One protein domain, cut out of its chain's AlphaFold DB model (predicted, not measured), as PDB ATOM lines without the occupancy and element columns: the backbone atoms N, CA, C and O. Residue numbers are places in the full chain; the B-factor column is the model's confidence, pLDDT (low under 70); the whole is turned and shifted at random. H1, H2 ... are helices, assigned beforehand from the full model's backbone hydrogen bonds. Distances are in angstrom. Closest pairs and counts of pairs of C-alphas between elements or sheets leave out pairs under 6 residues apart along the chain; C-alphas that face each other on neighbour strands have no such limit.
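Overview. This is residues 444 to 557 of the 788 residues of an uncharacterized protein of Pseudonocardia sp. ICBG1122 (UniProt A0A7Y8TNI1). Four helices stand side by side in an up-and-down bundle, each running against the one before, with H2 and H4 meeting between H1 and H3. Both long links, H1 to H2 and H3 to H4, lie at one end. The printed part has 114 residues with four named helices, H1 to H4, and no named strand: class all helix, compact, radius of gyration of the C-alphas 14.8 A, spans 44 by 28 by 19 A.

Arrangement. H1, residues 444 to 464, and H2, residues 476 to 492, touch as a hairpin; their closest C-alphas, Ala 456 and Ile 487, are 6.0 A apart. H3, residues 500 to 521, and H4, residues 533 to 557, make another hairpin, closest at the C-alphas of Ala 509 and Ala 547, 5.0 A. H4 touches H2 with residues 533 to 544 alone, the same way at a shallow tilt of 30 degrees; their closest C-alphas, Gly 476 and Gly 533, are 4.4 A apart. H1 and H3 are apart. In the four helices every O i to N i+4 pair is within hydrogen-bond range.

Along the chain. H1 begins at C-alpha 444 (11.256, -54.705, -23.756); H4, 35.7 A long, ends at C-alpha 557 (20.291, -55.209, -42.352).

Size, cuts and confidence. The printed part has no cut. Mean pLDDT is 71.4; residues 495 to 502 are among those under 70.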
ATOM      1  N   ALA A 444      10.019 -54.662 -24.522       53.69
ATOM      2  CA  ALA A 444      11.256 -54.705 -23.756       53.69
ATOM      3  C   ALA A 444      12.418 -54.076 -24.535       53.69
ATOM      4  O   ALA A 444      13.230 -53.353 -23.957       53.69
ATOM      5  N   ARG A 445      12.467 -54.258 -25.862       63.84
ATOM      6  CA  ARG A 445      13.482 -53.624 -26.717       63.84
ATOM      7  C   ARG A 445      13.307 -52.107 -26.788       63.84
ATOM      8  O   ARG A 445      14.291 -51.378 -26.683       63.84
ATOM      9  N   GLN A 446      12.076 -51.619 -26.957       64.44
ATOM     10  CA  GLN A 446      11.809 -50.172 -26.979       64.44
ATOM     11  C   GLN A 446      12.098 -49.529 -25.618       64.44
ATOM     12  O   GLN A 446      12.684 -48.449 -25.555       64.44
ATOM     13  N   GLN A 447      11.763 -50.227 -24.531       66.38
ATOM     14  CA  GLN A 447      12.063 -49.793 -23.174       66.38
ATOM     15  C   GLN A 447      13.575 -49.780 -22.893       66.38
ATOM     16  O   GLN A 447      14.062 -48.828 -22.289       66.38
ATOM     17  N   ALA A 448      14.335 -50.764 -23.388       61.56
ATOM     18  CA  ALA A 448      15.792 -50.807 -23.254       61.56
ATOM     19  C   ALA A 448      16.492 -49.681 -24.035       61.56
ATOM     20  O   ALA A 448      17.373 -49.014 -23.494       61.56
ATOM     21  N   LEU A 449      16.069 -49.409 -25.276       68.88
ATOM     22  CA  LEU A 449      16.598 -48.291 -26.072       68.88
ATOM     23  C   LEU A 449      16.245 -46.933 -25.445       68.88
ATOM     24  O   LEU A 449      17.095 -46.046 -25.370       68.88
ATOM     25  N   GLY A 450      15.020 -46.786 -24.928       70.50
ATOM     26  CA  GLY A 450      14.603 -45.598 -24.183       70.50
ATOM     27  C   GLY A 450      15.408 -45.391 -22.895       70.50
ATOM     28  O   GLY A 450      15.841 -44.273 -22.617       70.50
ATOM     29  N   ALA A 451      15.671 -46.462 -22.142       65.56
ATOM     30  CA  ALA A 451      16.491 -46.420 -20.933       65.56
ATOM     31  C   ALA A 451      17.953 -46.054 -21.236       65.56
ATOM     32  O   ALA A 451      18.542 -45.251 -20.515       65.56
ATOM     33  N   ALA A 452      18.520 -46.574 -22.327       60.19
ATOM     34  CA  ALA A 452      19.873 -46.238 -22.765       60.19
ATOM     35  C   ALA A 452      20.005 -44.765 -23.164       60.19
ATOM     36  O   ALA A 452      20.949 -44.094 -22.745       60.19
ATOM     37  N   LYS A 453      19.022 -44.238 -23.907       72.75
ATOM     38  CA  LYS A 453      18.963 -42.819 -24.273       72.75
ATOM     39  C   LYS A 453      18.841 -41.927 -23.036       72.75
ATOM     40  O   LYS A 453      19.623 -40.995 -22.873       72.75
ATOM     41  N   ALA A 454      17.955 -42.276 -22.103       70.38
ATOM     42  CA  ALA A 454      17.810 -41.555 -20.839       70.38
ATOM     43  C   ALA A 454      19.085 -41.606 -19.972       70.38
ATOM     44  O   ALA A 454      19.449 -40.605 -19.350       70.38
ATOM     45  N   ALA A 455      19.792 -42.740 -19.943       62.62
ATOM     46  CA  ALA A 455      21.056 -42.887 -19.224       62.62
ATOM     47  C   ALA A 455      22.174 -42.034 -19.847       62.62
ATOM     48  O   ALA A 455      22.888 -41.338 -19.121       62.62
ATOM     49  N   ALA A 456      22.284 -42.029 -21.180       67.25
ATOM     50  CA  ALA A 456      23.213 -41.170 -21.908       67.25
ATOM     51  C   ALA A 456      22.903 -39.682 -21.665       67.25
ATOM     52  O   ALA A 456      23.800 -38.910 -21.322       67.25
ATOM     53  N   ASP A 457      21.629 -39.290 -21.725       71.38
ATOM     54  CA  ASP A 457      21.188 -37.922 -21.452       71.38
ATOM     55  C   ASP A 457      21.468 -37.494 -20.003       71.38
ATOM     56  O   ASP A 457      21.923 -36.368 -19.774       71.38
ATOM     57  N   LYS A 458      21.247 -38.371 -19.013       70.75
ATOM     58  CA  LYS A 458      21.548 -38.091 -17.597       70.75
ATOM     59  C   LYS A 458      23.055 -37.927 -17.381       70.75
ATOM     60  O   LYS A 458      23.468 -36.982 -16.709       70.75
ATOM     61  N   ALA A 459      23.877 -38.779 -17.993       64.25
ATOM     62  CA  ALA A 459      25.332 -38.694 -17.889       64.25
ATOM     63  C   ALA A 459      25.891 -37.415 -18.541       64.25
ATOM     64  O   ALA A 459      26.701 -36.712 -17.934       64.25
ATOM     65  N   LEU A 460      25.394 -37.049 -19.726       69.00
ATOM     66  CA  LEU A 460      25.782 -35.823 -20.434       69.00
ATOM     67  C   LEU A 460      25.293 -34.552 -19.719       69.00
ATOM     68  O   LEU A 460      26.006 -33.550 -19.669       69.00
ATOM     69  N   THR A 461      24.114 -34.590 -19.092       74.56
ATOM     70  CA  THR A 461      23.610 -33.487 -18.248       74.56
ATOM     71  C   THR A 461      24.426 -33.340 -16.961       74.56
ATOM     72  O   THR A 461      24.712 -32.224 -16.524       74.56
ATOM     73  N   GLY A 462      24.847 -34.456 -16.358       71.88
ATOM     74  CA  GLY A 462      25.759 -34.454 -15.216       71.88
ATOM     75  C   GLY A 462      27.095 -33.794 -15.553       71.88
ATOM     76  O   GLY A 462      27.636 -33.054 -14.735       71.88
ATOM     77  N   LEU A 463      27.574 -33.998 -16.781       67.94
ATOM     78  CA  LEU A 463      28.831 -33.450 -17.265       67.94
ATOM     79  C   LEU A 463      28.792 -31.939 -17.525       67.94
ATOM     80  O   LEU A 463      29.748 -31.246 -17.187       67.94
ATOM     81  N   GLY A 464      27.675 -31.412 -18.038       71.19
ATOM     82  CA  GLY A 464      27.484 -29.963 -18.218       71.19
ATOM     83  C   GLY A 464      27.554 -29.161 -16.913       71.19
ATOM     84  O   GLY A 464      27.823 -27.964 -16.932       71.19
ATOM     85  N   ASN A 465      27.375 -29.834 -15.772       74.75
ATOM     86  CA  ASN A 465      27.460 -29.250 -14.435       74.75
ATOM     87  C   ASN A 465      28.797 -29.529 -13.723       74.75
ATOM     88  O   ASN A 465      28.947 -29.167 -12.554       74.75
ATOM     89  N   GLN A 466      29.753 -30.200 -14.376       68.31
ATOM     90  CA  GLN A 466      31.069 -30.457 -13.796       68.31
ATOM     91  C   GLN A 466      32.017 -29.282 -14.032       68.31
ATOM     92  O   GLN A 466      32.194 -28.792 -15.148       68.31
ATOM     93  N   THR A 467      32.667 -28.860 -12.952       73.44
ATOM     94  CA  THR A 467      33.802 -27.943 -12.990       73.44
ATOM     95  C   THR A 467      35.098 -28.737 -12.877       73.44
ATOM     96  O   THR A 467      35.175 -29.694 -12.106       73.44
ATOM     97  N   GLY A 468      36.121 -28.339 -13.627       75.62
ATOM     98  CA  GLY A 468      37.479 -28.846 -13.496       75.62
ATOM     99  C   GLY A 468      38.081 -28.581 -12.107       75.62
ATOM    100  O   GLY A 468      37.480 -27.897 -11.273       75.62
ATOM    101  N   PRO A 469      39.287 -29.112 -11.840       66.06
ATOM    102  CA  PRO A 469      39.962 -28.997 -10.542       66.06
ATOM    103  C   PRO A 469      40.271 -27.549 -10.123       66.06
ATOM    104  O   PRO A 469      40.558 -27.293  -8.958       66.06
ATOM    105  N   ASP A 470      40.188 -26.599 -11.051       79.19
ATOM    106  CA  ASP A 470      40.325 -25.161 -10.832       79.19
ATOM    107  C   ASP A 470      38.980 -24.434 -10.612       79.19
ATOM    108  O   ASP A 470      38.945 -23.205 -10.548       79.19
ATOM    109  N   GLY A 471      37.868 -25.171 -10.503       81.50
ATOM    110  CA  GLY A 471      36.523 -24.623 -10.308       81.50
ATOM    111  C   GLY A 471      35.910 -23.992 -11.563       81.50
ATOM    112  O   GLY A 471      34.839 -23.392 -11.480       81.50
ATOM    113  N   LYS A 472      36.557 -24.121 -12.727       82.81
ATOM    114  CA  LYS A 472      36.046 -23.603 -14.004       82.81
ATOM    115  C   LYS A 472      35.277 -24.678 -14.770       82.81
ATOM    116  O   LYS A 472      35.546 -25.857 -14.568       82.81
ATOM    117  N   PRO A 473      34.341 -24.317 -15.662       77.31
ATOM    118  CA  PRO A 473      33.715 -25.281 -16.567       77.31
ATOM    119  C   PRO A 473      34.772 -26.094 -17.326       77.31
ATOM    120  O   PRO A 473      35.810 -25.547 -17.704       77.31
ATOM    121  N   LEU A 474      34.519 -27.390 -17.538       75.69
ATOM    122  CA  LEU A 474      35.428 -28.262 -18.287       75.69
ATOM    123  C   LEU A 474      35.753 -27.659 -19.663       75.69
ATOM    124  O   LEU A 474      34.866 -27.177 -20.371       75.69
ATOM    125  N   SER A 475      37.030 -27.713 -20.058       80.56
ATOM    126  CA  SER A 475      37.421 -27.372 -21.432       80.56
ATOM    127  C   SER A 475      36.716 -28.294 -22.433       80.56
ATOM    128  O   SER A 475      36.386 -29.434 -22.097       80.56
ATOM    129  N   GLY A 476      36.517 -27.838 -23.676       74.75
ATOM    130  CA  GLY A 476      35.819 -28.616 -24.709       74.75
ATOM    131  C   GLY A 476      36.403 -30.020 -24.904       74.75
ATOM    132  O   GLY A 476      35.660 -30.989 -25.037       74.75
ATOM    133  N   ARG A 477      37.731 -30.168 -24.802       74.44
ATOM    134  CA  ARG A 477      38.399 -31.481 -24.838       74.44
ATOM    135  C   ARG A 477      38.100 -32.352 -23.618       74.44
ATOM    136  O   ARG A 477      37.851 -33.540 -23.782       74.44
ATOM    137  N   GLN A 478      38.111 -31.793 -22.409       77.38
ATOM    138  CA  GLN A 478      37.812 -32.556 -21.190       77.38
ATOM    139  C   GLN A 478      36.341 -32.980 -21.134       77.38
ATOM    140  O   GLN A 478      36.049 -34.119 -20.776       77.38
ATOM    141  N   ALA A 479      35.430 -32.093 -21.541       71.50
ATOM    142  CA  ALA A 479      34.013 -32.403 -21.684       71.50
ATOM    143  C   ALA A 479      33.794 -33.511 -22.724       71.50
ATOM    144  O   ALA A 479      33.016 -34.430 -22.507       71.50
ATOM    145  N   ALA A 480      34.521 -33.502 -23.835       74.31
ATOM    146  CA  ALA A 480      34.317 -34.518 -24.854       74.31
ATOM    147  C   ALA A 480      34.919 -35.888 -24.504       74.31
ATOM    148  O   ALA A 480      34.299 -36.911 -24.790       74.31
ATOM    149  N   THR A 481      36.066 -35.934 -23.816       77.62
ATOM    150  CA  THR A 481      36.599 -37.190 -23.260       77.62
ATOM    151  C   THR A 481      35.630 -37.791 -22.246       77.62
ATOM    152  O   THR A 481      35.297 -38.969 -22.328       77.62
ATOM    153  N   ALA A 482      35.103 -36.976 -21.334       74.06
ATOM    154  CA  ALA A 482      34.154 -37.458 -20.342       74.06
ATOM    155  C   ALA A 482      32.791 -37.842 -20.956       74.06
ATOM    156  O   ALA A 482      32.154 -38.783 -20.484       74.06
ATOM    157  N   ALA A 483      32.369 -37.191 -22.045       74.50
ATOM    158  CA  ALA A 483      31.209 -37.605 -22.833       74.50
ATOM    159  C   ALA A 483      31.438 -38.965 -23.518       74.50
ATOM    160  O   ALA A 483      30.555 -39.820 -23.488       74.50
ATOM    161  N   LYS A 484      32.634 -39.199 -24.076       79.56
ATOM    162  CA  LYS A 484      33.034 -40.481 -24.682       79.56
ATOM    163  C   LYS A 484      33.006 -41.613 -23.653       79.56
ATOM    164  O   LYS A 484      32.424 -42.662 -23.916       79.56
ATOM    165  N   ASP A 485      33.544 -41.376 -22.460       78.50
ATOM    166  CA  ASP A 485      33.527 -42.350 -21.362       78.50
ATOM    167  C   ASP A 485      32.106 -42.633 -20.856       78.50
ATOM    168  O   ASP A 485      31.768 -43.780 -20.560       78.50
ATOM    169  N   ALA A 486      31.257 -41.606 -20.773       72.81
ATOM    170  CA  ALA A 486      29.856 -41.747 -20.389       72.81
ATOM    171  C   ALA A 486      29.053 -42.570 -21.406       72.81
ATOM    172  O   ALA A 486      28.304 -43.464 -21.011       72.81
ATOM    173  N   ILE A 487      29.234 -42.305 -22.703       78.69
ATOM    174  CA  ILE A 487      28.580 -43.049 -23.786       78.69
ATOM    175  C   ILE A 487      29.063 -44.500 -23.803       78.69
ATOM    176  O   ILE A 487      28.240 -45.407 -23.866       78.69
ATOM    177  N   ASN A 488      30.370 -44.741 -23.662       76.81
ATOM    178  CA  ASN A 488      30.913 -46.098 -23.593       76.81
ATOM    179  C   ASN A 488      30.336 -46.879 -22.408       76.81
ATOM    180  O   ASN A 488      29.886 -48.001 -22.599       76.81
ATOM    181  N   LYS A 489      30.246 -46.268 -21.220       78.00
ATOM    182  CA  LYS A 489      29.622 -46.897 -20.045       78.00
ATOM    183  C   LYS A 489      28.132 -47.171 -20.235       78.00
ATOM    184  O   LYS A 489      27.656 -48.218 -19.807       78.00
ATOM    185  N   ALA A 490      27.393 -46.253 -20.861       68.56
ATOM    186  CA  ALA A 490      25.978 -46.456 -21.166       68.56
ATOM    187  C   ALA A 490      25.778 -47.606 -22.168       68.56
ATOM    188  O   ALA A 490      24.878 -48.422 -21.990       68.56
ATOM    189  N   LEU A 491      26.651 -47.707 -23.176       76.06
ATOM    190  CA  LEU A 491      26.658 -48.810 -24.138       76.06
ATOM    191  C   LEU A 491      27.109 -50.132 -23.491       76.06
ATOM    192  O   LEU A 491      26.518 -51.167 -23.764       76.06
ATOM    193  N   ASP A 492      28.088 -50.126 -22.588       78.50
ATOM    194  CA  ASP A 492      28.502 -51.320 -21.831       78.50
ATOM    195  C   ASP A 492      27.385 -51.835 -20.911       78.50
ATOM    196  O   ASP A 492      27.188 -53.043 -20.773       78.50
ATOM    197  N   ALA A 493      26.605 -50.924 -20.322       73.06
ATOM    198  CA  ALA A 493      25.465 -51.261 -19.473       73.06
ATOM    199  C   ALA A 493      24.294 -51.905 -20.240       73.06
ATOM    200  O   ALA A 493      23.437 -52.525 -19.611       73.06
ATOM    201  N   LEU A 494      24.263 -51.814 -21.577       70.69
ATOM    202  CA  LEU A 494      23.276 -52.518 -22.405       70.69
ATOM    203  C   LEU A 494      23.477 -54.043 -22.420       70.69
ATOM    204  O   LEU A 494      22.568 -54.736 -22.871       70.69
ATOM    205  N   ASN A 495      24.631 -54.543 -21.946       63.44
ATOM    206  CA  ASN A 495      25.004 -55.954 -21.764       63.44
ATOM    207  C   ASN A 495      24.194 -56.948 -22.624       63.44
ATOM    208  O   ASN A 495      23.319 -57.652 -22.101       63.44
ATOM    209  N   PRO A 496      24.445 -57.018 -23.944       57.06
ATOM    210  CA  PRO A 496      23.799 -58.024 -24.758       57.06
ATOM    211  C   PRO A 496      24.274 -59.401 -24.273       57.06
ATOM    212  O   PRO A 496      25.460 -59.718 -24.322       57.06
ATOM    213  N   THR A 497      23.344 -60.227 -23.784       57.06
ATOM    214  CA  THR A 497      23.548 -61.674 -23.557       57.06
ATOM    215  C   THR A 497      24.373 -62.277 -24.695       57.06
ATOM    216  O   THR A 497      24.055 -61.898 -25.815       57.06
ATOM    217  N   HIS A 498      25.325 -63.188 -24.399       57.16
ATOM    218  CA  HIS A 498      26.362 -63.891 -25.214       57.16
ATOM    219  C   HIS A 498      26.143 -64.143 -26.732       57.16
ATOM    220  O   HIS A 498      26.556 -65.167 -27.271       57.16
ATOM    221  N   ASP A 499      25.531 -63.214 -27.442       68.50
ATOM    222  CA  ASP A 499      25.192 -63.251 -28.847       68.50
ATOM    223  C   ASP A 499      26.279 -62.478 -29.609       68.50
ATOM    224  O   ASP A 499      26.429 -61.262 -29.417       68.50
ATOM    225  N   PRO A 500      27.072 -63.161 -30.451       62.44
ATOM    226  CA  PRO A 500      28.172 -62.532 -31.172       62.44
ATOM    227  C   PRO A 500      27.729 -61.412 -32.126       62.44
ATOM    228  O   PRO A 500      28.506 -60.490 -32.370       62.44
ATOM    229  N   GLY A 501      26.505 -61.469 -32.666       64.06
ATOM    230  CA  GLY A 501      25.963 -60.455 -33.573       64.06
ATOM    231  C   GLY A 501      25.640 -59.157 -32.837       64.06
ATOM    232  O   GLY A 501      26.094 -58.079 -33.228       64.06
ATOM    233  N   LYS A 502      24.963 -59.261 -31.689       69.31
ATOM    234  CA  LYS A 502      24.650 -58.101 -30.836       69.31
ATOM    235  C   LYS A 502      25.900 -57.453 -30.247       69.31
ATOM    236  O   LYS A 502      25.958 -56.227 -30.159       69.31
ATOM    237  N   GLN A 503      26.911 -58.250 -29.894       75.44
ATOM    238  CA  GLN A 503      28.195 -57.725 -29.430       75.44
ATOM    239  C   GLN A 503      28.909 -56.927 -30.534       75.44
ATOM    240  O   GLN A 503      29.382 -55.822 -30.279       75.44
ATOM    241  N   ARG A 504      28.917 -57.429 -31.778       70.12
ATOM    242  CA  ARG A 504      29.488 -56.708 -32.931       70.12
ATOM    243  C   ARG A 504      28.759 -55.397 -33.217       70.12
ATOM    244  O   ARG A 504      29.416 -54.383 -33.433       70.12
ATOM    245  N   ALA A 505      27.427 -55.399 -33.180       67.06
ATOM    246  CA  ALA A 505      26.635 -54.182 -33.358       67.06
ATOM    247  C   ALA A 505      26.943 -53.142 -32.266       67.06
ATOM    248  O   ALA A 505      27.095 -51.955 -32.561       67.06
ATOM    249  N   LEU A 506      27.101 -53.584 -31.014       77.50
ATOM    250  CA  LEU A 506      27.472 -52.716 -29.897       77.50
ATOM    251  C   LEU A 506      28.873 -52.109 -30.075       77.50
ATOM    252  O   LEU A 506      29.068 -50.917 -29.834       77.50
ATOM    253  N   ASP A 507      29.839 -52.907 -30.528       77.94
ATOM    254  CA  ASP A 507      31.207 -52.448 -30.776       77.94
ATOM    255  C   ASP A 507      31.284 -51.468 -31.964       77.94
ATOM    256  O   ASP A 507      32.046 -50.498 -31.920       77.94
ATOM    257  N   GLU A 508      30.454 -51.657 -32.996       69.06
ATOM    258  CA  GLU A 508      30.306 -50.704 -34.104       69.06
ATOM    259  C   GLU A 508      29.695 -49.380 -33.633       69.06
ATOM    260  O   GLU A 508      30.221 -48.310 -33.941       69.06
ATOM    261  N   ALA A 509      28.641 -49.433 -32.814       70.75
ATOM    262  CA  ALA A 509      28.013 -48.241 -32.252       70.75
ATOM    263  C   ALA A 509      28.991 -47.431 -31.384       70.75
ATOM    264  O   ALA A 509      29.054 -46.205 -31.507       70.75
ATOM    265  N   LYS A 510      29.826 -48.098 -30.572       80.56
ATOM    266  CA  LYS A 510      30.909 -47.447 -29.809       80.56
ATOM    267  C   LYS A 510      31.913 -46.751 -30.725       80.56
ATOM    268  O   LYS A 510      32.314 -45.614 -30.461       80.56
ATOM    269  N   ARG A 511      32.315 -47.408 -31.819       75.56
ATOM    270  CA  ARG A 511      33.263 -46.842 -32.790       75.56
ATOM    271  C   ARG A 511      32.671 -45.636 -33.517       75.56
ATOM    272  O   ARG A 511      33.346 -44.614 -33.629       75.56
ATOM    273  N   ALA A 512      31.416 -45.730 -33.951       69.19
ATOM    274  CA  ALA A 512      30.696 -44.651 -34.616       69.19
ATOM    275  C   ALA A 512      30.517 -43.431 -33.697       69.19
ATOM    276  O   ALA A 512      30.827 -42.309 -34.102       69.19
ATOM    277  N   ALA A 513      30.108 -43.647 -32.442       74.62
ATOM    278  CA  ALA A 513      29.984 -42.584 -31.447       74.62
ATOM    279  C   ALA A 513      31.338 -41.906 -31.171       74.62
ATOM    280  O   ALA A 513      31.433 -40.678 -31.185       74.62
ATOM    281  N   GLY A 514      32.405 -42.694 -31.001       79.50
ATOM    282  CA  GLY A 514      33.762 -42.179 -30.829       79.50
ATOM    283  C   GLY A 514      34.232 -41.336 -32.017       79.50
ATOM    284  O   GLY A 514      34.710 -40.222 -31.819       79.50
ATOM    285  N   ALA A 515      34.033 -41.820 -33.244       75.00
ATOM    286  CA  ALA A 515      34.424 -41.113 -34.462       75.00
ATOM    287  C   ALA A 515      33.630 -39.816 -34.679       75.00
ATOM    288  O   ALA A 515      34.185 -38.820 -35.145       75.00
ATOM    289  N   ALA A 516      32.341 -39.804 -34.339       69.88
ATOM    290  CA  ALA A 516      31.506 -38.613 -34.430       69.88
ATOM    291  C   ALA A 516      31.924 -37.538 -33.410       69.88
ATOM    292  O   ALA A 516      31.995 -36.362 -33.771       69.88
ATOM    293  N   ILE A 517      32.287 -37.934 -32.185       75.56
ATOM    294  CA  ILE A 517      32.849 -37.030 -31.170       75.56
ATOM    295  C   ILE A 517      34.209 -36.492 -31.625       75.56
ATOM    296  O   ILE A 517      34.417 -35.281 -31.631       75.56
ATOM    297  N   ASP A 518      35.111 -37.362 -32.080       79.88
ATOM    298  CA  ASP A 518      36.443 -36.956 -32.542       79.88
ATOM    299  C   ASP A 518      36.336 -35.995 -33.748       79.88
ATOM    300  O   ASP A 518      37.051 -34.995 -33.828       79.88
ATOM    301  N   LYS A 519      35.370 -36.230 -34.649       77.56
ATOM    302  CA  LYS A 519      35.042 -35.343 -35.776       77.56
ATOM    303  C   LYS A 519      34.462 -34.002 -35.332       77.56
ATOM    304  O   LYS A 519      34.762 -32.994 -35.967       77.56
ATOM    305  N   ALA A 520      33.629 -33.985 -34.296       67.31
ATOM    306  CA  ALA A 520      33.095 -32.750 -33.741       67.31
ATOM    307  C   ALA A 520      34.193 -31.916 -33.070       67.31
ATOM    308  O   ALA A 520      34.132 -30.698 -33.124       67.31
ATOM    309  N   LEU A 521      35.219 -32.543 -32.492       73.25
ATOM    310  CA  LEU A 521      36.316 -31.845 -31.811       73.25
ATOM    311  C   LEU A 521      37.447 -31.388 -32.724       73.25
ATOM    312  O   LEU A 521      38.330 -30.664 -32.257       73.25
ATOM    313  N   ASP A 522      37.451 -31.812 -33.986       82.31
ATOM    314  CA  ASP A 522      38.489 -31.457 -34.941       82.31
ATOM    315  C   ASP A 522      38.506 -29.931 -35.175       82.31
ATOM    316  O   ASP A 522      37.595 -29.386 -35.816       82.31
ATOM    317  N   PRO A 523      39.547 -29.212 -34.703       70.31
ATOM    318  CA  PRO A 523      39.631 -27.767 -34.865       70.31
ATOM    319  C   PRO A 523      39.652 -27.367 -36.341       70.31
ATOM    320  O   PRO A 523      39.159 -26.296 -36.681       70.31
ATOM    321  N   ALA A 524      40.169 -28.222 -37.232       76.06
ATOM    322  CA  ALA A 524      40.209 -27.943 -38.664       76.06
ATOM    323  C   ALA A 524      38.802 -27.854 -39.273       76.06
ATOM    324  O   ALA A 524      38.583 -27.097 -40.218       76.06
ATOM    325  N   ARG A 525      37.831 -28.579 -38.706       76.50
ATOM    326  CA  ARG A 525      36.427 -28.544 -39.139       76.50
ATOM    327  C   ARG A 525      35.615 -27.439 -38.474       76.50
ATOM    328  O   ARG A 525      34.651 -26.972 -39.072       76.50
ATOM    329  N   ASN A 526      36.056 -26.957 -37.316       71.00
ATOM    330  CA  ASN A 526      35.424 -25.849 -36.593       71.00
ATOM    331  C   ASN A 526      36.103 -24.493 -36.848       71.00
ATOM    332  O   ASN A 526      36.037 -23.590 -36.015       71.00
ATOM    333  N   GLY A 527      36.798 -24.337 -37.981       80.88
ATOM    334  CA  GLY A 527      37.438 -23.070 -38.354       80.88
ATOM    335  C   GLY A 527      38.522 -22.607 -37.371       80.88
ATOM    336  O   GLY A 527      38.709 -21.410 -37.179       80.88
ATOM    337  N   GLY A 528      39.201 -23.545 -36.709       79.38
ATOM    338  CA  GLY A 528      40.227 -23.292 -35.696       79.38
ATOM    339  C   GLY A 528      39.682 -22.918 -34.316       79.38
ATOM    340  O   GLY A 528      40.474 -22.678 -33.405       79.38
ATOM    341  N   ARG A 529      38.355 -22.870 -34.136       79.88
ATOM    342  CA  ARG A 529      37.727 -22.550 -32.854       79.88
ATOM    343  C   ARG A 529      37.572 -23.806 -32.001       79.88
ATOM    344  O   ARG A 529      37.045 -24.822 -32.448       79.88
ATOM    345  N   GLU A 530      37.999 -23.707 -30.749       76.50
ATOM    346  CA  GLU A 530      37.719 -24.720 -29.736       76.50
ATOM    347  C   GLU A 530      36.234 -24.646 -29.346       76.50
ATOM    348  O   GLU A 530      35.719 -23.563 -29.047       76.50
ATOM    349  N   LEU A 531      35.533 -25.783 -29.401       75.44
ATOM    350  CA  LEU A 531      34.132 -25.861 -28.985       75.44
ATOM    351  C   LEU A 531      34.021 -25.518 -27.500       75.44
ATOM    352  O   LEU A 531      34.822 -25.977 -26.679       75.44
ATOM    353  N   SER A 532      33.004 -24.738 -27.142       79.88
ATOM    354  CA  SER A 532      32.633 -24.597 -25.737       79.88
ATOM    355  C   SER A 532      32.193 -25.951 -25.168       79.88
ATOM    356  O   SER A 532      31.752 -26.836 -25.904       79.88
ATOM    357  N   GLY A 533      32.287 -26.118 -23.845       72.38
ATOM    358  CA  GLY A 533      31.853 -27.353 -23.182       72.38
ATOM    359  C   GLY A 533      30.412 -27.747 -23.536       72.38
ATOM    360  O   GLY A 533      30.139 -28.927 -23.721       72.38
ATOM    361  N   GLN A 534      29.519 -26.769 -23.731       73.56
ATOM    362  CA  GLN A 534      28.129 -27.020 -24.116       73.56
ATOM    363  C   GLN A 534      27.989 -27.481 -25.576       73.56
ATOM    364  O   GLN A 534      27.296 -28.458 -25.838       73.56
ATOM    365  N   GLU A 535      28.693 -26.845 -26.520       72.50
ATOM    366  CA  GLU A 535      28.666 -27.251 -27.935       72.50
ATOM    367  C   GLU A 535      29.260 -28.660 -28.133       72.50
ATOM    368  O   GLU A 535      28.782 -29.430 -28.965       72.50
ATOM    369  N   ALA A 536      30.267 -29.028 -27.333       67.44
ATOM    370  CA  ALA A 536      30.825 -30.380 -27.318       67.44
ATOM    371  C   ALA A 536      29.826 -31.420 -26.772       67.44
ATOM    372  O   ALA A 536      29.739 -32.527 -27.304       67.44
ATOM    373  N   ILE A 537      29.047 -31.065 -25.744       71.12
ATOM    374  CA  ILE A 537      28.003 -31.929 -25.174       71.12
ATOM    375  C   ILE A 537      26.865 -32.149 -26.177       71.12
ATOM    376  O   ILE A 537      26.431 -33.285 -26.360       71.12
ATOM    377  N   ASP A 538      26.407 -31.102 -26.864       74.88
ATOM    378  CA  ASP A 538      25.322 -31.214 -27.848       74.88
ATOM    379  C   ASP A 538      25.749 -32.040 -29.073       74.88
ATOM    380  O   ASP A 538      24.981 -32.862 -29.584       74.88
ATOM    381  N   ALA A 539      27.008 -31.905 -29.504       69.25
ATOM    382  CA  ALA A 539      27.582 -32.755 -30.543       69.25
ATOM    383  C   ALA A 539      27.671 -34.229 -30.108       69.25
ATOM    384  O   ALA A 539      27.359 -35.122 -30.899       69.25
ATOM    385  N   ALA A 540      28.035 -34.490 -28.850       69.75
ATOM    386  CA  ALA A 540      28.065 -35.839 -28.290       69.75
ATOM    387  C   ALA A 540      26.660 -36.461 -28.173       69.75
ATOM    388  O   ALA A 540      26.504 -37.641 -28.480       69.75
ATOM    389  N   ARG A 541      25.626 -35.681 -27.814       75.31
ATOM    390  CA  ARG A 541      24.220 -36.143 -27.819       75.31
ATOM    391  C   ARG A 541      23.781 -36.583 -29.208       75.31
ATOM    392  O   ARG A 541      23.276 -37.686 -29.376       75.31
ATOM    393  N   LYS A 542      24.041 -35.751 -30.219       76.75
ATOM    394  CA  LYS A 542      23.690 -36.063 -31.610       76.75
ATOM    395  C   LYS A 542      24.428 -37.302 -32.127       76.75
ATOM    396  O   LYS A 542      23.839 -38.104 -32.842       76.75
ATOM    397  N   ALA A 543      25.695 -37.467 -31.751       67.81
ATOM    398  CA  ALA A 543      26.484 -38.652 -32.076       67.81
ATOM    399  C   ALA A 543      25.939 -39.928 -31.410       67.81
ATOM    400  O   ALA A 543      25.879 -40.973 -32.055       67.81
ATOM    401  N   ALA A 544      25.534 -39.843 -30.140       69.62
ATOM    402  CA  ALA A 544      24.937 -40.957 -29.411       69.62
ATOM    403  C   ALA A 544      23.583 -41.363 -30.010       69.62
ATOM    404  O   ALA A 544      23.355 -42.547 -30.234       69.62
ATOM    405  N   ASP A 545      22.733 -40.388 -30.344       73.69
ATOM    406  CA  ASP A 545      21.456 -40.630 -31.024       73.69
ATOM    407  C   ASP A 545      21.661 -41.337 -32.369       73.69
ATOM    408  O   ASP A 545      21.062 -42.379 -32.614       73.69
ATOM    409  N   GLN A 546      22.596 -40.852 -33.191       71.31
ATOM    410  CA  GLN A 546      22.932 -41.492 -34.466       71.31
ATOM    411  C   GLN A 546      23.479 -42.913 -34.292       71.31
ATOM    412  O   GLN A 546      23.161 -43.795 -35.083       71.31
ATOM    413  N   ALA A 547      24.299 -43.162 -33.269       64.25
ATOM    414  CA  ALA A 547      24.820 -44.499 -32.993       64.25
ATOM    415  C   ALA A 547      23.713 -45.475 -32.551       64.25
ATOM    416  O   ALA A 547      23.734 -46.638 -32.950       64.25
ATOM    417  N   ILE A 548      22.742 -45.003 -31.764       68.75
ATOM    418  CA  ILE A 548      21.580 -45.788 -31.325       68.75
ATOM    419  C   ILE A 548      20.642 -46.080 -32.504       68.75
ATOM    420  O   ILE A 548      20.195 -47.220 -32.653       68.75
ATOM    421  N   ASP A 549      20.391 -45.096 -33.368       73.69
ATOM    422  CA  ASP A 549      19.576 -45.270 -34.575       73.69
ATOM    423  C   ASP A 549      20.227 -46.284 -35.535       73.69
ATOM    424  O   ASP A 549      19.581 -47.244 -35.964       73.69
ATOM    425  N   ASN A 550      21.543 -46.174 -35.747       64.88
ATOM    426  CA  ASN A 550      22.315 -47.121 -36.558       64.88
ATOM    427  C   ASN A 550      22.312 -48.550 -35.982       64.88
ATOM    428  O   ASN A 550      22.369 -49.515 -36.742       64.88
ATOM    429  N   LEU A 551      22.226 -48.719 -34.657       65.31
ATOM    430  CA  LEU A 551      22.079 -50.039 -34.025       65.31
ATOM    431  C   LEU A 551      20.734 -50.693 -34.400       65.31
ATOM    432  O   LEU A 551      20.631 -51.916 -34.550       65.31
ATOM    433  N   GLY A 552      19.696 -49.866 -34.564       68.88
ATOM    434  CA  GLY A 552      18.396 -50.269 -35.089       68.88
ATOM    435  C   GLY A 552      18.478 -50.761 -36.531       68.88
ATOM    436  O   GLY A 552      17.958 -51.838 -36.834       68.88
ATOM    437  N   ASP A 553      19.188 -50.020 -37.378       66.56
ATOM    438  CA  ASP A 553      19.343 -50.328 -38.801       66.56
ATOM    439  C   ASP A 553      20.273 -51.520 -39.059       66.56
ATOM    440  O   ASP A 553      19.982 -52.342 -39.924       66.56
ATOM    441  N   ALA A 554      21.328 -51.699 -38.260       58.84
ATOM    442  CA  ALA A 554      22.222 -52.856 -38.355       58.84
ATOM    443  C   ALA A 554      21.481 -54.183 -38.098       58.84
ATOM    444  O   ALA A 554      21.672 -55.157 -38.825       58.84
ATOM    445  N   SER A 555      20.561 -54.207 -37.124       58.91
ATOM    446  CA  SER A 555      19.704 -55.380 -36.864       58.91
ATOM    447  C   SER A 555      18.739 -55.656 -38.032       58.91
ATOM    448  O   SER A 555      18.444 -56.809 -38.357       58.91
ATOM    449  N   ARG A 556      18.244 -54.595 -38.686       59.50
ATOM    450  CA  ARG A 556      17.378 -54.676 -39.875       59.50
ATOM    451  C   ARG A 556      18.160 -55.189 -41.090       59.50
ATOM    452  O   ARG A 556      17.659 -56.057 -41.795       59.50
ATOM    453  N   GLN A 557      19.395 -54.731 -41.294       59.12
ATOM    454  CA  GLN A 557      20.291 -55.209 -42.352       59.12
ATOM    455  C   GLN A 557      20.682 -56.679 -42.172       59.12
ATOM    456  O   GLN A 557      20.689 -57.425 -43.146       59.12
TER     457      GLN A 557